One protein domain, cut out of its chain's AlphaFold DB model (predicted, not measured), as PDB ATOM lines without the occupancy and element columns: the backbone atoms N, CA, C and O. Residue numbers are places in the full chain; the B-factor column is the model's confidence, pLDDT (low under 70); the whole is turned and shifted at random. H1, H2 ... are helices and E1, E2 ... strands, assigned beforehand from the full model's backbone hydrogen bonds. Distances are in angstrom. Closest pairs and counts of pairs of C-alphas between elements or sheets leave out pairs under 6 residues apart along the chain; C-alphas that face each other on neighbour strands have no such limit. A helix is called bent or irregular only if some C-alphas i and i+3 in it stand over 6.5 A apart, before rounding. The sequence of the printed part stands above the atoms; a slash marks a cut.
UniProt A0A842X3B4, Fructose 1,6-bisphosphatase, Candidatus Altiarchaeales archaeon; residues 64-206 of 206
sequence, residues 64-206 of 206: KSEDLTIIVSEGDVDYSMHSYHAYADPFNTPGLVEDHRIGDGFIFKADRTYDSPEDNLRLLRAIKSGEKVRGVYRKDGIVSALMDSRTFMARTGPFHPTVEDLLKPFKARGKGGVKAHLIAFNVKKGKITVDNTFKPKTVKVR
ATOM      1  N   LYS A  64      13.082  37.927  36.779       63.06
ATOM      2  CA  LYS A  64      13.934  37.953  37.983       63.06
ATOM      3  C   LYS A  64      13.382  37.071  39.114       63.06
ATOM      4  O   LYS A  64      12.414  37.490  39.716       63.06
ATOM      5  N   SER A  65      14.079  35.975  39.435       72.44
ATOM      6  CA  SER A  65      13.976  35.206  40.692       72.44
ATOM      7  C   SER A  65      12.548  35.003  41.210       72.44
ATOM      8  O   SER A  65      11.994  35.881  41.857       72.44
ATOM      9  N   GLU A  66      11.998  33.813  41.015       82.75
ATOM     10  CA  GLU A  66      10.723  33.438  41.634       82.75
ATOM     11  C   GLU A  66      11.007  32.690  42.936       82.75
ATOM     12  O   GLU A  66      11.783  31.731  42.940       82.75
ATOM     13  N   ASP A  67      10.407  33.139  44.035       85.75
ATOM     14  CA  ASP A  67      10.445  32.418  45.302       85.75
ATOM     15  C   ASP A  67       9.237  31.485  45.371       85.75
ATOM     16  O   ASP A  67       8.090  31.882  45.152       85.75
ATOM     17  N   LEU A  68       9.509  30.213  45.641       86.69
ATOM     18  CA  LEU A  68       8.512  29.162  45.708       86.69
ATOM     19  C   LEU A  68       8.561  28.484  47.070       86.69
ATOM     20  O   LEU A  68       9.615  28.263  47.669       86.69
ATOM     21  N   THR A  69       7.380  28.129  47.552       86.19
ATOM     22  CA  THR A  69       7.181  27.380  48.783       86.19
ATOM     23  C   THR A  69       6.346  26.147  48.480       86.19
ATOM     24  O   THR A  69       5.252  26.252  47.929       86.19
ATOM     25  N   ILE A  70       6.853  24.980  48.861       85.94
ATOM     26  CA  ILE A  70       6.150  23.704  48.770       85.94
ATOM     27  C   ILE A  70       5.913  23.168  50.176       85.94
ATOM     28  O   ILE A  70       6.829  23.073  50.993       85.94
ATOM     29  N   ILE A  71       4.668  22.797  50.442       84.25
ATOM     30  CA  ILE A  71       4.253  22.044  51.619       84.25
ATOM     31  C   ILE A  71       3.881  20.649  51.140       84.25
ATOM     32  O   ILE A  71       3.033  20.514  50.262       84.25
ATOM     33  N   VAL A  72       4.490  19.630  51.736       82.56
ATOM     34  CA  VAL A  72       4.220  18.225  51.426       82.56
ATOM     35  C   VAL A  72       3.759  17.509  52.680       82.56
ATOM     36  O   VAL A  72       4.493  17.498  53.664       82.56
ATOM     37  N   SER A  73       2.567  16.928  52.684       81.25
ATOM     38  CA  SER A  73       2.051  16.156  53.815       81.25
ATOM     39  C   SER A  73       2.331  14.658  53.676       81.25
ATOM     40  O   SER A  73       2.245  14.089  52.593       81.25
ATOM     41  N   GLU A  74       2.606  13.996  54.805       75.69
ATOM     42  CA  GLU A  74       2.765  12.530  54.886       75.69
ATOM     43  C   GLU A  74       1.445  11.767  54.625       75.69
ATOM     44  O   GLU A  74       1.436  10.551  54.464       75.69
ATOM     45  N   GLY A  75       0.307  12.465  54.594       79.50
ATOM     46  CA  GLY A  75      -1.020  11.898  54.366       79.50
ATOM     47  C   GLY A  75      -1.914  12.853  53.587       79.50
ATOM     48  O   GLY A  75      -1.542  14.003  53.359       79.50
ATOM     49  N   ASP A  76      -3.092  12.380  53.186       84.12
ATOM     50  CA  ASP A  76      -4.024  13.200  52.415       84.12
ATOM     51  C   ASP A  76      -4.620  14.327  53.272       84.12
ATOM     52  O   ASP A  76      -5.139  14.103  54.367       84.12
ATOM     53  N   VAL A  77      -4.556  15.542  52.740       86.19
ATOM     54  CA  VAL A  77      -5.004  16.786  53.357       86.19
ATOM     55  C   VAL A  77      -5.860  17.555  52.355       86.19
ATOM     56  O   VAL A  77      -5.590  17.575  51.155       86.19
ATOM     57  N   ASP A  78      -6.902  18.221  52.853       90.25
ATOM     58  CA  ASP A  78      -7.632  19.210  52.067       90.25
ATOM     59  C   ASP A  78      -7.056  20.617  52.296       90.25
ATOM     60  O   ASP A  78      -7.252  21.260  53.333       90.25
ATOM     61  N   TYR A  79      -6.333  21.119  51.298       92.56
ATOM     62  CA  TYR A  79      -5.745  22.455  51.338       92.56
ATOM     63  C   TYR A  79      -6.741  23.581  51.047       92.56
ATOM     64  O   TYR A  79      -6.358  24.746  51.107       92.56
ATOM     65  N   SER A  80      -8.017  23.291  50.783       94.75
ATOM     66  CA  SER A  80      -8.988  24.305  50.357       94.75
ATOM     67  C   SER A  80      -9.185  25.405  51.402       94.75
ATOM     68  O   SER A  80      -9.032  26.585  51.085       94.75
ATOM     69  N   MET A  81      -9.418  25.046  52.671       94.75
ATOM     70  CA  MET A  81      -9.526  26.038  53.753       94.75
ATOM     71  C   MET A  81      -8.204  26.769  54.010       94.75
ATOM     72  O   MET A  81      -8.202  27.971  54.267       94.75
ATOM     73  N   HIS A  82      -7.076  26.068  53.895       93.38
ATOM     74  CA  HIS A  82      -5.751  26.668  54.037       93.38
ATOM     75  C   HIS A  82      -5.497  27.722  52.948       93.38
ATOM     76  O   HIS A  82      -5.034  28.822  53.243       93.38
ATOM     77  N   SER A  83      -5.875  27.412  51.706       95.12
ATOM     78  CA  SER A  83      -5.781  28.320  50.565       95.12
ATOM     79  C   SER A  83      -6.701  29.529  50.728       95.12
ATOM     80  O   SER A  83      -6.278  30.647  50.454       95.12
ATOM     81  N   TYR A  84      -7.921  29.338  51.246       96.62
ATOM     82  CA  TYR A  84      -8.831  30.441  51.543       96.62
ATOM     83  C   TYR A  84      -8.197  31.413  52.541       96.62
ATOM     84  O   TYR A  84      -8.125  32.607  52.269       96.62
ATOM     85  N   HIS A  85      -7.668  30.911  53.661       95.50
ATOM     86  CA  HIS A  85      -7.027  31.783  54.640       95.50
ATOM     87  C   HIS A  85      -5.790  32.488  54.062       95.50
ATOM     88  O   HIS A  85      -5.602  33.679  54.268       95.50
ATOM     89  N   ALA A  86      -4.972  31.791  53.276       94.81
ATOM     90  CA  ALA A  86      -3.782  32.381  52.671       94.81
ATOM     91  C   ALA A  86      -4.086  33.497  51.648       94.81
ATOM     92  O   ALA A  86      -3.333  34.468  51.574       94.81
ATOM     93  N   TYR A  87      -5.161  33.368  50.865       96.75
ATOM     94  CA  TYR A  87      -5.388  34.190  49.666       96.75
ATOM     95  C   TYR A  87      -6.659  35.046  49.684       96.75
ATOM     96  O   TYR A  87      -6.793  35.920  48.838       96.75
ATOM     97  N   ALA A  88      -7.591  34.816  50.608       96.88
ATOM     98  CA  ALA A  88      -8.872  35.528  50.658       96.88
ATOM     99  C   ALA A  88      -9.226  36.082  52.048       96.88
ATOM    100  O   ALA A  88     -10.185  36.845  52.168       96.88
ATOM    101  N   ASP A  89      -8.487  35.707  53.096       96.06
ATOM    102  CA  ASP A  89      -8.745  36.148  54.467       96.06
ATOM    103  C   ASP A  89      -7.802  37.295  54.881       96.06
ATOM    104  O   ASP A  89      -6.613  37.053  55.130       96.06
ATOM    105  N   PRO A  90      -8.305  38.536  55.016       94.94
ATOM    106  CA  PRO A  90      -7.480  39.682  55.395       94.94
ATOM    107  C   PRO A  90      -6.950  39.596  56.835       94.94
ATOM    108  O   PRO A  90      -5.966  40.254  57.162       94.94
ATOM    109  N   PHE A  91      -7.550  38.771  57.705       94.12
ATOM    110  CA  PHE A  91      -7.042  38.561  59.065       94.12
ATOM    111  C   PHE A  91      -5.815  37.647  59.090       94.12
ATOM    112  O   PHE A  91      -4.978  37.746  59.991       94.12
ATOM    113  N   ASN A  92      -5.699  36.752  58.109       93.12
ATOM    114  CA  ASN A  92      -4.527  35.904  57.950       93.12
ATOM    115  C   ASN A  92      -3.428  36.616  57.149       93.12
ATOM    116  O   ASN A  92      -2.271  36.615  57.583       93.12
ATOM    117  N   THR A  93      -3.809  37.247  56.035       94.50
ATOM    118  CA  THR A  93      -2.919  37.927  55.086       94.50
ATOM    119  C   THR A  93      -3.270  39.422  55.022       94.50
ATOM    120  O   THR A  93      -4.037  39.831  54.148       94.50
ATOM    121  N   PRO A  94      -2.706  40.267  55.915       92.94
ATOM    122  CA  PRO A  94      -3.009  41.705  55.971       92.94
ATOM    123  C   PRO A  94      -2.736  42.454  54.664       92.94
ATOM    124  O   PRO A  94      -3.418  43.428  54.347       92.94
ATOM    125  N   GLY A  95      -1.786  41.964  53.861       91.50
ATOM    126  CA  GLY A  95      -1.462  42.546  52.560       91.50
ATOM    127  C   GLY A  95      -2.643  42.584  51.581       91.50
ATOM    128  O   GLY A  95      -2.645  43.432  50.701       91.50
ATOM    129  N   LEU A  96      -3.683  41.756  51.763       93.38
ATOM    130  CA  LEU A  96      -4.926  41.845  50.976       93.38
ATOM    131  C   LEU A  96      -5.668  43.182  51.165       93.38
ATOM    132  O   LEU A  96      -6.518  43.527  50.353       93.38
ATOM    133  N   VAL A  97      -5.374  43.920  52.237       93.81
ATOM    134  CA  VAL A  97      -5.948  45.244  52.522       93.81
ATOM    135  C   VAL A  97      -4.889  46.337  52.399       93.81
ATOM    136  O   VAL A  97      -5.172  47.415  51.884       93.81
ATOM    137  N   GLU A  98      -3.674  46.070  52.881       91.81
ATOM    138  CA  GLU A  98      -2.611  47.074  52.993       91.81
ATOM    139  C   GLU A  98      -1.802  47.266  51.698       91.81
ATOM    140  O   GLU A  98      -1.221  48.332  51.495       91.81
ATOM    141  N   ASP A  99      -1.741  46.257  50.820       90.56
ATOM    142  CA  ASP A  99      -0.874  46.259  49.640       90.56
ATOM    143  C   ASP A  99      -1.678  46.278  48.333       90.56
ATOM    144  O   ASP A  99      -2.296  45.293  47.928       90.56
ATOM    145  N   HIS A 100      -1.584  47.392  47.603       87.88
ATOM    146  CA  HIS A 100      -2.233  47.581  46.303       87.88
ATOM    147  C   HIS A 100      -1.843  46.535  45.243       87.88
ATOM    148  O   HIS A 100      -2.547  46.392  44.251       87.88
ATOM    149  N   ARG A 101      -0.732  45.806  45.414       89.88
ATOM    150  CA  ARG A 101      -0.281  44.774  44.464       89.88
ATOM    151  C   ARG A 101      -1.071  43.470  44.559       89.88
ATOM    152  O   ARG A 101      -1.096  42.723  43.580       89.88
ATOM    153  N   ILE A 102      -1.661  43.180  45.721       91.44
ATOM    154  CA  ILE A 102      -2.472  41.973  45.964       91.44
ATOM    155  C   ILE A 102      -3.891  42.288  46.458       91.44
ATOM    156  O   ILE A 102      -4.686  41.367  46.632       91.44
ATOM    157  N   GLY A 103      -4.218  43.568  46.654       90.38
ATOM    158  CA  GLY A 103      -5.522  44.025  47.136       90.38
ATOM    159  C   GLY A 103      -6.690  43.756  46.186       90.38
ATOM    160  O   GLY A 103      -7.824  43.645  46.641       90.38
ATOM    161  N   ASP A 104      -6.419  43.550  44.894       92.88
ATOM    162  CA  ASP A 104      -7.434  43.118  43.922       92.88
ATOM    163  C   ASP A 104      -7.919  41.678  44.175       92.88
ATOM    164  O   ASP A 104      -8.873  41.221  43.551       92.88
ATOM    165  N   GLY A 105      -7.260  40.935  45.069       94.19
ATOM    166  CA  GLY A 105      -7.615  39.566  45.411       94.19
ATOM    167  C   GLY A 105      -7.170  38.538  44.371       94.19
ATOM    168  O   GLY A 105      -6.264  38.749  43.558       94.19
ATOM    169  N   PHE A 106      -7.799  37.366  44.423       97.88
ATOM    170  CA  PHE A 106      -7.372  36.178  43.680       97.88
ATOM    171  C   PHE A 106      -8.566  35.423  43.087       97.88
ATOM    172  O   PHE A 106      -9.723  35.651  43.432       97.88
ATOM    173  N   ILE A 107      -8.283  34.517  42.159       98.00
ATOM    174  CA  ILE A 107      -9.241  33.628  41.511       98.00
ATOM    175  C   ILE A 107      -8.967  32.208  41.994       98.00
ATOM    176  O   ILE A 107      -7.870  31.675  41.808       98.00
ATOM    177  N   PHE A 108      -9.971  31.576  42.588       98.19
ATOM    178  CA  PHE A 108      -9.894  30.201  43.065       98.19
ATOM    179  C   PHE A 108     -10.478  29.268  42.014       98.19
ATOM    180  O   PHE A 108     -11.633  29.406  41.613       98.19
ATOM    181  N   LYS A 109      -9.677  28.295  41.584       97.00
ATOM    182  CA  LYS A 109     -10.079  27.256  40.643       97.00
ATOM    183  C   LYS A 109     -10.316  25.955  41.397       97.00
ATOM    184  O   LYS A 109      -9.369  25.311  41.856       97.00
ATOM    185  N   ALA A 110     -11.577  25.577  41.500       93.94
ATOM    186  CA  ALA A 110     -12.037  24.306  42.033       93.94
ATOM    187  C   ALA A 110     -12.806  23.563  40.921       93.94
ATOM    188  O   ALA A 110     -12.317  23.526  39.788       93.94
ATOM    189  N   ASP A 111     -13.979  22.990  41.198       92.62
ATOM    190  CA  ASP A 111     -14.859  22.488  40.133       92.62
ATOM    191  C   ASP A 111     -15.525  23.658  39.386       92.62
ATOM    192  O   ASP A 111     -15.780  23.585  38.183       92.62
ATOM    193  N   ARG A 112     -15.734  24.777  40.089       94.00
ATOM    194  CA  ARG A 112     -16.072  26.092  39.532       94.00
ATOM    195  C   ARG A 112     -14.953  27.101  39.791       94.00
ATOM    196  O   ARG A 112     -13.992  26.839  40.513       94.00
ATOM    197  N   THR A 113     -15.078  28.262  39.158       96.81
ATOM    198  CA  THR A 113     -14.182  29.403  39.380       96.81
ATOM    199  C   THR A 113     -14.860  30.396  40.317       96.81
ATOM    200  O   THR A 113     -16.037  30.693  40.118       96.81
ATOM    201  N   TYR A 114     -14.128  30.886  41.318       97.88
ATOM    202  CA  TYR A 114     -14.610  31.872  42.287       97.88
ATOM    203  C   TYR A 114     -13.688  33.084  42.302       97.88
ATOM    204  O   TYR A 114     -12.472  32.941  42.453       97.88
ATOM    205  N   ASP A 115     -14.276  34.262  42.160       97.44
ATOM    206  CA  ASP A 115     -13.569  35.532  42.112       97.44
ATOM    207  C   ASP A 115     -13.567  36.178  43.512       97.44
ATOM    208  O   ASP A 115     -14.601  36.603  44.011       97.44
ATOM    209  N   SER A 116     -12.433  36.151  44.217       96.19
ATOM    210  CA  SER A 116     -12.286  36.758  45.550       96.19
ATOM    211  C   SER A 116     -11.850  38.222  45.422       96.19
ATOM    212  O   SER A 116     -10.915  38.464  44.649       96.19
ATOM    213  N   PRO A 117     -12.414  39.164  46.204       95.81
ATOM    214  CA  PRO A 117     -13.263  38.958  47.389       95.81
ATOM    215  C   PRO A 117     -14.770  38.728  47.150       95.81
ATOM    216  O   PRO A 117     -15.460  38.270  48.066       95.81
ATOM    217  N   GLU A 118     -15.301  39.015  45.964       96.81
ATOM    218  CA  GLU A 118     -16.739  39.093  45.663       96.81
ATOM    219  C   GLU A 118     -17.487  37.766  45.894       96.81
ATOM    220  O   GLU A 118     -18.607  37.742  46.414       96.81
ATOM    221  N   ASP A 119     -16.858  36.644  45.563       97.44
ATOM    222  CA  ASP A 119     -17.406  35.294  45.677       97.44
ATOM    223  C   ASP A 119     -16.985  34.570  46.966       97.44
ATOM    224  O   ASP A 119     -17.277  33.379  47.112       97.44
ATOM    225  N   ASN A 120     -16.361  35.240  47.945       96.62
ATOM    226  CA  ASN A 120     -15.859  34.588  49.169       96.62
ATOM    227  C   ASN A 120     -16.922  33.732  49.879       96.62
ATOM    228  O   ASN A 120     -16.650  32.607  50.300       96.62
ATOM    229  N   LEU A 121     -18.165  34.214  49.966       97.19
ATOM    230  CA  LEU A 121     -19.261  33.454  50.581       97.19
ATOM    231  C   LEU A 121     -19.646  32.206  49.775       97.19
ATOM    232  O   LEU A 121     -20.016  31.186  50.362       97.19
ATOM    233  N   ARG A 122     -19.581  32.271  48.442       97.50
ATOM    234  CA  ARG A 122     -19.868  31.126  47.564       97.50
ATOM    235  C   ARG A 122     -18.740  30.106  47.626       97.50
ATOM    236  O   ARG A 122     -19.028  28.923  47.786       97.50
ATOM    237  N   LEU A 123     -17.494  30.575  47.601       97.38
ATOM    238  CA  LEU A 123     -16.297  29.761  47.776       97.38
ATOM    239  C   LEU A 123     -16.329  29.012  49.113       97.38
ATOM    240  O   LEU A 123     -16.202  27.794  49.139       97.38
ATOM    241  N   LEU A 124     -16.588  29.700  50.229       96.94
ATOM    242  CA  LEU A 124     -16.659  29.062  51.548       96.94
ATOM    243  C   LEU A 124     -17.770  28.013  51.647       96.94
ATOM    244  O   LEU A 124     -17.576  26.964  52.263       96.94
ATOM    245  N   ARG A 125     -18.937  28.275  51.047       97.31
ATOM    246  CA  ARG A 125     -20.016  27.278  50.975       97.31
ATOM    247  C   ARG A 125     -19.575  26.060  50.170       97.31
ATOM    248  O   ARG A 125     -19.772  24.947  50.638       97.31
ATOM    249  N   ALA A 126     -18.949  26.276  49.018       96.50
ATOM    250  CA  ALA A 126     -18.444  25.213  48.161       96.50
ATOM    251  C   ALA A 126     -17.395  24.341  48.862       96.50
ATOM    252  O   ALA A 126     -17.541  23.119  48.887       96.50
ATOM    253  N   ILE A 127     -16.410  24.959  49.521       95.44
ATOM    254  CA  ILE A 127     -15.388  24.247  50.298       95.44
ATOM    255  C   ILE A 127     -16.043  23.411  51.403       95.44
ATOM    256  O   ILE A 127     -15.740  22.230  51.554       95.44
ATOM    257  N   LYS A 128     -17.005  23.975  52.147       94.56
ATOM    258  CA  LYS A 128     -17.735  23.213  53.175       94.56
ATOM    259  C   LYS A 128     -18.595  22.083  52.610       94.56
ATOM    260  O   LYS A 128     -18.837  21.109  53.314       94.56
ATOM    261  N   SER A 129     -19.055  22.207  51.369       94.19
ATOM    262  CA  SER A 129     -19.762  21.147  50.648       94.19
ATOM    263  C   SER A 129     -18.831  20.066  50.079       94.19
ATOM    264  O   SER A 129     -19.331  19.090  49.528       94.19
ATOM    265  N   GLY A 130     -17.508  20.205  50.233       92.69
ATOM    266  CA  GLY A 130     -16.508  19.229  49.792       92.69
ATOM    267  C   GLY A 130     -15.860  19.539  48.441       92.69
ATOM    268  O   GLY A 130     -15.124  18.699  47.923       92.69
ATOM    269  N   GLU A 131     -16.119  20.715  47.859       94.50
ATOM    270  CA  GLU A 131     -15.450  21.147  46.632       94.50
ATOM    271  C   GLU A 131     -13.975  21.459  46.927       94.50
ATOM    272  O   GLU A 131     -13.667  22.287  47.787       94.50
ATOM    273  N   LYS A 132     -13.060  20.797  46.210       94.88
ATOM    274  CA  LYS A 132     -11.617  20.934  46.434       94.88
ATOM    275  C   LYS A 132     -11.016  21.987  45.518       94.88
ATOM    276  O   LYS A 132     -11.067  21.857  44.292       94.88
ATOM    277  N   VAL A 133     -10.385  22.995  46.109       95.88
ATOM    278  CA  VAL A 133      -9.576  23.967  45.369       95.88
ATOM    279  C   VAL A 133      -8.344  23.250  44.817       95.88
ATOM    280  O   VAL A 133      -7.669  22.526  45.537       95.88
ATOM    281  N   ARG A 134      -8.062  23.434  43.524       95.00
ATOM    282  CA  ARG A 134      -6.903  22.842  42.826       95.00
ATOM    283  C   ARG A 134      -5.844  23.883  42.481       95.00
ATOM    284  O   ARG A 134      -4.681  23.548  42.278       95.00
ATOM    285  N   GLY A 135      -6.237  25.151  42.403       96.19
ATOM    286  CA  GLY A 135      -5.304  26.238  42.156       96.19
ATOM    287  C   GLY A 135      -5.863  27.604  42.506       96.19
ATOM    288  O   GLY A 135      -7.074  27.811  42.544       96.19
ATOM    289  N   VAL A 136      -4.948  28.534  42.732       97.25
ATOM    290  CA  VAL A 136      -5.220  29.945  42.984       97.25
ATOM    291  C   VAL A 136      -4.427  30.759  41.974       97.25
ATOM    292  O   VAL A 136      -3.246  30.493  41.750       97.25
ATOM    293  N   TYR A 137      -5.072  31.744  41.370       96.31
ATOM    294  CA  TYR A 137      -4.517  32.584  40.318       96.31
ATOM    295  C   TYR A 137      -4.695  34.047  40.700       96.31
ATOM    296  O   TYR A 137      -5.659  34.413  41.365       96.31
ATOM    297  N   ARG A 138      -3.771  34.901  40.287       94.06
ATOM    298  CA  ARG A 138      -3.976  36.348  40.292       94.06
ATOM    299  C   ARG A 138      -4.994  36.728  39.218       94.06
ATOM    300  O   ARG A 138      -5.260  35.956  38.293       94.06
ATOM    301  N   LYS A 139      -5.545  37.938  39.322       92.81
ATOM    302  CA  LYS A 139      -6.497  38.485  38.338       92.81
ATOM    303  C   LYS A 139      -5.919  38.596  36.927       92.81
ATOM    304  O   LYS A 139      -6.656  38.497  35.956       92.81
ATOM    305  N   ASP A 140      -4.602  38.746  36.813       89.81
ATOM    306  CA  ASP A 140      -3.875  38.758  35.539       89.81
ATOM    307  C   ASP A 140      -3.657  37.353  34.937       89.81
ATOM    308  O   ASP A 140      -3.031  37.218  33.888       89.81
ATOM    309  N   GLY A 141      -4.179  36.299  35.575       89.12
ATOM    310  CA  GLY A 141      -4.067  34.915  35.118       89.12
ATOM    311  C   GLY A 141      -2.777  34.215  35.546       89.12
ATOM    312  O   GLY A 141      -2.610  33.026  35.265       89.12
ATOM    313  N   ILE A 142      -1.881  34.901  36.261       90.06
ATOM    314  CA  ILE A 142      -0.662  34.290  36.788       90.06
ATOM    315  C   ILE A 142      -1.023  33.320  37.914       90.06
ATOM    316  O   ILE A 142      -1.725  33.662  38.863       90.06
ATOM    317  N   VAL A 143      -0.515  32.094  37.833       92.69
ATOM    318  CA  VAL A 143      -0.712  31.082  38.874       92.69
ATOM    319  C   VAL A 143       0.009  31.482  40.166       92.69
ATOM    320  O   VAL A 143       1.220  31.669  40.176       92.69
ATOM    321  N   SER A 144      -0.735  31.594  41.265       93.88
ATOM    322  CA  SER A 144      -0.191  31.849  42.604       93.88
ATOM    323  C   SER A 144       0.068  30.563  43.365       93.88
ATOM    324  O   SER A 144       1.102  30.431  44.002       93.88
ATOM    325  N   ALA A 145      -0.859  29.609  43.310       95.06
ATOM    326  CA  ALA A 145      -0.705  28.326  43.978       95.06
ATOM    327  C   ALA A 145      -1.379  27.200  43.209       95.06
ATOM    328  O   ALA A 145      -2.372  27.404  42.511       95.06
ATOM    329  N   LEU A 146      -0.853  25.998  43.386       94.94
ATOM    330  CA  LEU A 146      -1.414  24.745  42.910       94.94
ATOM    331  C   LEU A 146      -1.403  23.751  44.059       94.94
ATOM    332  O   LEU A 146      -0.485  23.751  44.881       94.94
ATOM    333  N   MET A 147      -2.431  22.918  44.122       92.75
ATOM    334  CA  MET A 147      -2.556  21.946  45.195       92.75
ATOM    335  C   MET A 147      -3.196  20.645  44.728       92.75
ATOM    336  O   MET A 147      -4.076  20.633  43.864       92.75
ATOM    337  N   ASP A 148      -2.739  19.555  45.328       90.12
ATOM    338  CA  ASP A 148      -3.342  18.227  45.257       90.12
ATOM    339  C   ASP A 148      -3.598  17.702  46.683       90.12
ATOM    340  O   ASP A 148      -3.630  18.484  47.626       90.12
ATOM    341  N   SER A 149      -3.843  16.402  46.874       86.50
ATOM    342  CA  SER A 149      -4.134  15.871  48.213       86.50
ATOM    343  C   SER A 149      -2.929  15.838  49.157       86.50
ATOM    344  O   SER A 149      -3.127  15.630  50.348       86.50
ATOM    345  N   ARG A 150      -1.699  16.018  48.669       84.00
ATOM    346  CA  ARG A 150      -0.475  15.907  49.480       84.00
ATOM    347  C   ARG A 150       0.502  17.058  49.317       84.00
ATOM    348  O   ARG A 150       1.423  17.189  50.111       84.00
ATOM    349  N   THR A 151       0.319  17.874  48.294       86.94
ATOM    350  CA  THR A 151       1.230  18.933  47.898       86.94
ATOM    351  C   THR A 151       0.462  20.233  47.803       86.94
ATOM    352  O   THR A 151      -0.558  20.326  47.123       86.94
ATOM    353  N   PHE A 152       1.011  21.268  48.418       90.38
ATOM    354  CA  PHE A 152       0.610  22.648  48.214       90.38
ATOM    355  C   PHE A 152       1.839  23.437  47.774       90.38
ATOM    356  O   PHE A 152       2.765  23.640  48.556       90.38
ATOM    357  N   MET A 153       1.862  23.859  46.514       91.50
ATOM    358  CA  MET A 153       2.945  24.643  45.930       91.50
ATOM    359  C   MET A 153       2.457  26.056  45.667       91.50
ATOM    360  O   MET A 153       1.462  26.250  44.971       91.50
ATOM    361  N   ALA A 154       3.166  27.043  46.189       92.56
ATOM    362  CA  ALA A 154       2.780  28.438  46.103       92.56
ATOM    363  C   ALA A 154       3.969  29.329  45.755       92.56
ATOM    364  O   ALA A 154       5.094  29.087  46.191       92.56
ATOM    365  N   ARG A 155       3.688  30.384  44.995       91.88
ATOM    366  CA  ARG A 155       4.581  31.518  44.810       91.88
ATOM    367  C   ARG A 155       4.554  32.389  46.050       91.88
ATOM    368  O   ARG A 155       3.498  32.606  46.643       91.88
ATOM    369  N   THR A 156       5.715  32.903  46.411       88.94
ATOM    370  CA  THR A 156       5.886  33.878  47.479       88.94
ATOM    371  C   THR A 156       6.622  35.090  46.938       88.94
ATOM    372  O   THR A 156       7.340  35.015  45.943       88.94
ATOM    373  N   GLY A 157       6.405  36.248  47.557       84.06
ATOM    374  CA  GLY A 157       7.082  37.480  47.162       84.06
ATOM    375  C   GLY A 157       6.136  38.675  47.085       84.06
ATOM    376  O   GLY A 157       5.054  38.633  47.648       84.06
ATOM    377  N   PRO A 158       6.515  39.758  46.392       84.56
ATOM    378  CA  PRO A 158       5.787  41.028  46.457       84.56
ATOM    379  C   PRO A 158       4.367  41.022  45.869       84.56
ATOM    380  O   PRO A 158       3.585  41.914  46.172       84.56
ATOM    381  N   PHE A 159       4.057  40.066  44.991       90.00
ATOM    382  CA  PHE A 159       2.762  39.945  44.301       90.00
ATOM    383  C   PHE A 159       1.938  38.749  44.789       90.00
ATOM    384  O   PHE A 159       0.923  38.395  44.192       90.00
ATOM    385  N   HIS A 160       2.401  38.093  45.850       92.19
ATOM    386  CA  HIS A 160       1.801  36.895  46.415       92.19
ATOM    387  C   HIS A 160       1.848  36.995  47.948       92.19
ATOM    388  O   HIS A 160       2.587  37.818  48.485       92.19
ATOM    389  N   PRO A 161       1.082  36.185  48.690       92.12
ATOM    390  CA  PRO A 161       1.243  36.115  50.135       92.12
ATOM    391  C   PRO A 161       2.688  35.775  50.521       92.12
ATOM    392  O   PRO A 161       3.392  35.043  49.817       92.12
ATOM    393  N   THR A 162       3.147  36.305  51.653       90.25
ATOM    394  CA  THR A 162       4.483  35.978  52.161       90.25
ATOM    395  C   THR A 162       4.545  34.522  52.623       90.25
ATOM    396  O   THR A 162       3.520  33.900  52.909       90.25
ATOM    397  N   VAL A 163       5.755  33.969  52.773       86.31
ATOM    398  CA  VAL A 163       5.933  32.628  53.363       86.31
ATOM    399  C   VAL A 163       5.239  32.548  54.729       86.31
ATOM    400  O   VAL A 163       4.613  31.546  55.054       86.31
ATOM    401  N   GLU A 164       5.298  33.606  55.539       86.44
ATOM    402  CA  GLU A 164       4.642  33.612  56.847       86.44
ATOM    403  C   GLU A 164       3.118  33.571  56.742       86.44
ATOM    404  O   GLU A 164       2.489  32.802  57.472       86.44
ATOM    405  N   ASP A 165       2.542  34.347  55.825       89.75
ATOM    406  CA  ASP A 165       1.101  34.375  55.565       89.75
ATOM    407  C   ASP A 165       0.593  33.035  55.042       89.75
ATOM    408  O   ASP A 165      -0.448  32.557  55.494       89.75
ATOM    409  N   LEU A 166       1.367  32.380  54.170       88.81
ATOM    410  CA  LEU A 166       1.071  31.030  53.704       88.81
ATOM    411  C   LEU A 166       1.113  30.007  54.833       88.81
ATOM    412  O   LEU A 166       0.373  29.037  54.773       88.81
ATOM    413  N   LEU A 167       1.956  30.193  55.853       85.75
ATOM    414  CA  LEU A 167       2.125  29.229  56.944       85.75
ATOM    415  C   LEU A 167       1.168  29.417  58.110       85.75
ATOM    416  O   LEU A 167       0.921  28.457  58.839       85.75
ATOM    417  N   LYS A 168       0.655  30.630  58.331       87.12
ATOM    418  CA  LYS A 168      -0.309  30.908  59.406       87.12
ATOM    419  C   LYS A 168      -1.515  29.947  59.393       87.12
ATOM    420  O   LYS A 168      -1.776  29.392  60.463       87.12
ATOM    421  N   PRO A 169      -2.158  29.629  58.247       86.81
ATOM    422  CA  PRO A 169      -3.274  28.683  58.193       86.81
ATOM    423  C   PRO A 169      -2.899  27.276  58.666       86.81
ATOM    424  O   PRO A 169      -3.715  26.578  59.257       86.81
ATOM    425  N   PHE A 170      -1.648  26.865  58.445       81.19
ATOM    426  CA  PHE A 170      -1.146  25.538  58.805       81.19
ATOM    427  C   PHE A 170      -0.704  25.433  60.265       81.19
ATOM    428  O   PHE A 170      -0.442  24.338  60.760       81.19
ATOM    429  N   LYS A 171      -0.617  26.547  60.999       76.44
ATOM    430  CA  LYS A 171      -0.290  26.550  62.431       76.44
ATOM    431  C   LYS A 171      -1.527  26.174  63.256       76.44
ATOM    432  O   LYS A 171      -2.008  26.957  64.072       76.44
ATOM    433  N   ALA A 172      -2.046  24.962  63.074       58.78
ATOM    434  CA  ALA A 172      -3.135  24.455  63.898       58.78
ATOM    435  C   ALA A 172      -2.693  24.318  65.371       58.78
ATOM    436  O   ALA A 172      -1.723  23.632  65.701       58.78
ATOM    437  N   ARG A 173      -3.449  24.939  66.287       47.56
ATOM    438  CA  ARG A 173      -3.375  24.677  67.734       47.56
ATOM    439  C   ARG A 173      -4.198  23.421  68.047       47.56
ATOM    440  O   ARG A 173      -5.415  23.502  68.171       47.56
ATOM    441  N   GLY A 174      -3.563  22.251  68.169       48.22
ATOM    442  CA  GLY A 174      -4.260  21.030  68.600       48.22
ATOM    443  C   GLY A 174      -3.452  19.728  68.516       48.22
ATOM    444  O   GLY A 174      -2.490  19.609  67.757       48.22
ATOM    445  N   LYS A 175      -3.852  18.720  69.307       43.31
ATOM    446  CA  LYS A 175      -3.316  17.348  69.261       43.31
ATOM    447  C   LYS A 175      -4.057  16.541  68.178       43.31
ATOM    448  O   LYS A 175      -5.047  15.897  68.491       43.31
ATOM    449  N   GLY A 176      -3.609  16.589  66.922       55.31
ATOM    450  CA  GLY A 176      -4.138  15.714  65.858       55.31
ATOM    451  C   GLY A 176      -4.043  16.305  64.453       55.31
ATOM    452  O   GLY A 176      -5.044  16.777  63.932       55.31
ATOM    453  N   GLY A 177      -2.846  16.288  63.862       63.16
ATOM    454  CA  GLY A 177      -2.622  16.734  62.485       63.16
ATOM    455  C   GLY A 177      -1.561  15.884  61.792       63.16
ATOM    456  O   GLY A 177      -0.690  15.317  62.460       63.16
ATOM    457  N   VAL A 178      -1.669  15.803  60.470       64.75
ATOM    458  CA  VAL A 178      -0.731  15.166  59.548       64.75
ATOM    459  C   VAL A 178       0.575  15.950  59.566       64.75
ATOM    460  O   VAL A 178       0.567  17.182  59.546       64.75
ATOM    461  N   LYS A 179       1.710  15.259  59.643       71.06
ATOM    462  CA  LYS A 179       3.009  15.920  59.515       71.06
ATOM    463  C   LYS A 179       3.174  16.415  58.082       71.06
ATOM    464  O   LYS A 179       2.903  15.679  57.138       71.06
ATOM    465  N   ALA A 180       3.628  17.650  57.934       73.19
ATOM    466  CA  ALA A 180       4.004  18.210  56.653       73.19
ATOM    467  C   ALA A 180       5.413  18.788  56.691       73.19
ATOM    468  O   ALA A 180       5.833  19.396  57.682       73.19
ATOM    469  N   HIS A 181       6.122  18.599  55.588       74.00
ATOM    470  CA  HIS A 181       7.424  19.159  55.300       74.00
ATOM    471  C   HIS A 181       7.259  20.430  54.488       74.00
ATOM    472  O   HIS A 181       6.484  20.489  53.542       74.00
ATOM    473  N   LEU A 182       8.010  21.446  54.876       75.44
ATOM    474  CA  LEU A 182       8.020  22.738  54.225       75.44
ATOM    475  C   LEU A 182       9.374  22.955  53.563       75.44
ATOM    476  O   LEU A 182      10.403  22.887  54.239       75.44
ATOM    477  N   ILE A 183       9.348  23.229  52.266       77.06
ATOM    478  CA  ILE A 183      10.519  23.419  51.422       77.06
ATOM    479  C   ILE A 183      10.374  24.779  50.740       77.06
ATOM    480  O   ILE A 183       9.424  25.000  49.993       77.06
ATOM    481  N   ALA A 184      11.306  25.690  51.007       77.44
ATOM    482  CA  ALA A 184      11.398  26.972  50.320       77.44
ATOM    483  C   ALA A 184      12.602  26.948  49.374       77.44
ATOM    484  O   ALA A 184      13.689  26.492  49.741       77.44
ATOM    485  N   PHE A 185      12.411  27.412  48.148       77.88
ATOM    486  CA  PHE A 185      13.466  27.466  47.147       77.88
ATOM    487  C   PHE A 185      13.236  28.635  46.203       77.88
ATOM    488  O   PHE A 185      12.111  29.074  45.974       77.88
ATOM    489  N   ASN A 186      14.327  29.125  45.639       80.88
ATOM    490  CA  ASN A 186      14.311  30.151  44.619       80.88
ATOM    491  C   ASN A 186      14.577  29.514  43.249       80.88
ATOM    492  O   ASN A 186      15.443  28.649  43.119       80.88
ATOM    493  N   VAL A 187      13.863  29.963  42.220       77.19
ATOM    494  CA  VAL A 187      14.137  29.611  40.826       77.19
ATOM    495  C   VAL A 187      14.644  30.846  40.095       77.19
ATOM    496  O   VAL A 187      13.937  31.846  39.953       77.19
ATOM    497  N   LYS A 188      15.881  30.782  39.594       78.88
ATOM    498  CA  LYS A 188      16.523  31.878  38.860       78.88
ATOM    499  C   LYS A 188      17.208  31.359  37.606       78.88
ATOM    500  O   LYS A 188      18.174  30.607  37.687       78.88
ATOM    501  N   LYS A 189      16.750  31.822  36.436       73.94
ATOM    502  CA  LYS A 189      17.272  31.403  35.117       73.94
ATOM    503  C   LYS A 189      17.282  29.872  34.949       73.94
ATOM    504  O   LYS A 189      18.305  29.301  34.582       73.94
ATOM    505  N   GLY A 190      16.181  29.217  35.323       66.88
ATOM    506  CA  GLY A 190      16.059  27.757  35.274       66.88
ATOM    507  C   GLY A 190      16.917  26.997  36.287       66.88
ATOM    508  O   GLY A 190      16.921  25.779  36.255       66.88
ATOM    509  N   LYS A 191      17.640  27.682  37.184       69.69
ATOM    510  CA  LYS A 191      18.379  27.045  38.279       69.69
ATOM    511  C   LYS A 191      17.571  27.121  39.560       69.69
ATOM    512  O   LYS A 191      17.183  28.216  39.974       69.69
ATOM    513  N   ILE A 192      17.356  25.974  40.194       70.69
ATOM    514  CA  ILE A 192      16.805  25.898  41.545       70.69
ATOM    515  C   ILE A 192      17.941  26.175  42.530       70.69
ATOM    516  O   ILE A 192      19.030  25.619  42.429       70.69
ATOM    517  N   THR A 193      17.698  27.045  43.498       70.38
ATOM    518  CA  THR A 193      18.548  27.211  44.676       70.38
ATOM    519  C   THR A 193      17.673  26.976  45.894       70.38
ATOM    520  O   THR A 193      16.772  27.767  46.170       70.38
ATOM    521  N   VAL A 194      17.898  25.869  46.602       65.56
ATOM    522  CA  VAL A 194      17.204  25.604  47.867       65.56
ATOM    523  C   VAL A 194      17.701  26.613  48.892       65.56
ATOM    524  O   VAL A 194      18.911  26.764  49.087       65.56
ATOM    525  N   ASP A 195      16.775  27.318  49.536       58.69
ATOM    526  CA  ASP A 195      17.145  28.241  50.595       58.69
ATOM    527  C   ASP A 195      17.500  27.434  51.853       58.69
ATOM    528  O   ASP A 195      16.649  27.092  52.674       58.69
ATOM    529  N   ASN A 196      18.788  27.112  52.002       42.81
ATOM    530  CA  ASN A 196      19.333  26.391  53.159       42.81
ATOM    531  C   ASN A 196      19.142  27.147  54.487       42.81
ATOM    532  O   ASN A 196      19.359  26.577  55.561       42.81
ATOM    533  N   THR A 197      18.727  28.414  54.442       38.06
ATOM    534  CA  THR A 197      18.362  29.188  55.633       38.06
ATOM    535  C   THR A 197      17.035  28.706  56.227       38.06
ATOM    536  O   THR A 197      16.787  28.863  57.429       38.06
ATOM    537  N   PHE A 198      16.197  28.045  55.423       41.00
ATOM    538  CA  PHE A 198      14.923  27.507  55.860       41.00
ATOM    539  C   PHE A 198      15.085  26.074  56.392       41.00
ATOM    540  O   PHE A 198      15.019  25.089  55.660       41.00
ATOM    541  N   LYS A 199      15.275  25.930  57.712       42.19
ATOM    542  CA  LYS A 199      15.218  24.608  58.363       42.19
ATOM    543  C   LYS A 199      13.826  24.014  58.118       42.19
ATOM    544  O   LYS A 199      12.857  24.638  58.561       42.19
ATOM    545  N   PRO A 200      13.689  22.835  57.479       46.31
ATOM    546  CA  PRO A 200      12.375  22.304  57.163       46.31
ATOM    547  C   PRO A 200      11.645  22.032  58.474       46.31
ATOM    548  O   PRO A 200      12.089  21.219  59.294       46.31
ATOM    549  N   LYS A 201      10.564  22.779  58.694       52.91
ATOM    550  CA  LYS A 201       9.739  22.684  59.896       52.91
ATOM    551  C   LYS A 201       8.679  21.629  59.657       52.91
ATOM    552  O   LYS A 201       7.947  21.711  58.677       52.91
ATOM    553  N   THR A 202       8.577  20.674  60.572       56.31
ATOM    554  CA  THR A 202       7.415  19.794  60.621       56.31
ATOM    555  C   THR A 202       6.233  20.612  61.111       56.31
ATOM    556  O   THR A 202       6.207  21.051  62.264       56.31
ATOM    557  N   VAL A 203       5.267  20.842  60.231       57.34
ATOM    558  CA  VAL A 203       4.005  21.497  60.579       57.34
ATOM    559  C   VAL A 203       2.928  20.425  60.699       57.34
ATOM    560  O   VAL A 203       2.971  19.425  59.992       57.34
ATOM    561  N   LYS A 204       1.991  20.590  61.636       56.38
ATOM    562  CA  LYS A 204       0.825  19.708  61.741       56.38
ATOM    563  C   LYS A 204      -0.323  20.323  60.963       56.38
ATOM    564  O   LYS A 204      -0.827  21.364  61.369       56.38
ATOM    565  N   VAL A 205      -0.730  19.660  59.893       57.09
ATOM    566  CA  VAL A 205      -1.842  20.075  59.039       57.09
ATOM    567  C   VAL A 205      -3.072  19.254  59.400       57.09
ATOM    568  O   VAL A 205      -2.951  18.055  59.642       57.09
ATOM    569  N   ARG A 206      -4.235  19.889  59.524       56.72
ATOM    570  CA  ARG A 206      -5.475  19.226  59.943       56.72
ATOM    571  C   ARG A 206      -6.510  19.258  58.837       56.72
ATOM    572  O   ARG A 206      -6.564  20.289  58.140       56.72
TER     573      ARG A 206
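Overview. This is residues 64 to 206 of the 206 residues of the protein "Fructose 1,6-bisphosphatase" of Candidatus Altiarchaeales archaeon (UniProt A0A842X3B4). A long, twisted wall of nine strands, E1 to E9, curls round the helix H1, and H4 packs on H1 over the same face. H3 packs on H1 too and grazes the sheet by its edge strand E3, H2 lies off the sheet, and E7 and E8 make the other end of the wall. The printed part has 143 residues with four named helices and nine named strands, in the order E1 H1 H2 E2 E3 H3 E4 E5 E6 H4 E7 E8 E9. The class is mixed, the branched sheet is antiparallel in each neighbour pair, and the whole is compact, with a radius of gyration of the C-alphas of 14.6 A and spans of 40 by 39 by 26 A.

Arrangement. E7, residues 178 to 188, has three neighbours in staggered pairing. E1, residues 66 to 73, lies on one side of it, with N 70 and O 183 2.8 A apart. E8, residues 191 to 194, and E9, residues 203 to 205, lie on the other side, with N 186 and O 193 2.8 A apart and N 180 and O 203 2.8 A apart; E7 and E8 are a hairpin. E4, residues 135 to 138, E5, residues 143 to 147, and E6, residues 151 to 156, form a meander, each strand the antiparallel neighbour of the one before, with N 136 and O 145 2.8 A apart and N 146 and O 153 2.8 A apart. E6 is also neighbour to E1, with N 69 and O 154 at 2.8 A. E2, residues 106 to 109, has E4 on one side, with N 107 and O 137 at 2.7 A, and E3, residues 113 to 115, on the other, with N 108 and O 114 at 2.9 A. H1, residues 80 to 88, is on the sheet. H4, residues 163 to 170, on the same face at a height over the sheet of 6.8 A, touches H1 at a steep tilt of 39 degrees, opposite ways; the closest C-alphas, of Ala 86 and Leu 166, are 5.1 A apart. H3, residues 120 to 128, touches H1 at a shallow tilt of 14 degrees, opposite ways, the closest C-alphas being those of Ser 80 and Ile 127, 6.4 A apart. H2, residues 95 to 98, is close to H1 but not clearly touching, the closest C-alphas being those of Ala 88 and Leu 96, 7.5 A apart. Every O i to N i+4 pair is within hydrogen-bond range in H1 and H3, 2 of 4 are in H4, and H2 is too short for such a pair.

Along the chain. E1 begins at C-alpha 66, (10.723, 33.438, 41.634), and is 22.9 A long; E7 is 31.7 A and E6 15.7 A. H1 spans 11.2 A, H3 12.2 A and H4 11.4 A; H4 is irregular, only just, with C-alphas 166 and 169 6.7 A apart. E9 ends at C-alpha 205, (-1.842, 20.075, 59.039).

Size, cuts and confidence. The C-alphas farthest apart, of Lys 175 and Lys 189, are 42.3 A apart. The printed part has no cut and no long link. Mean pLDDT of the printed part is 84.1; residue 64 and residues 172 to 178, 190 to 191 and 194 to 206 are under 70.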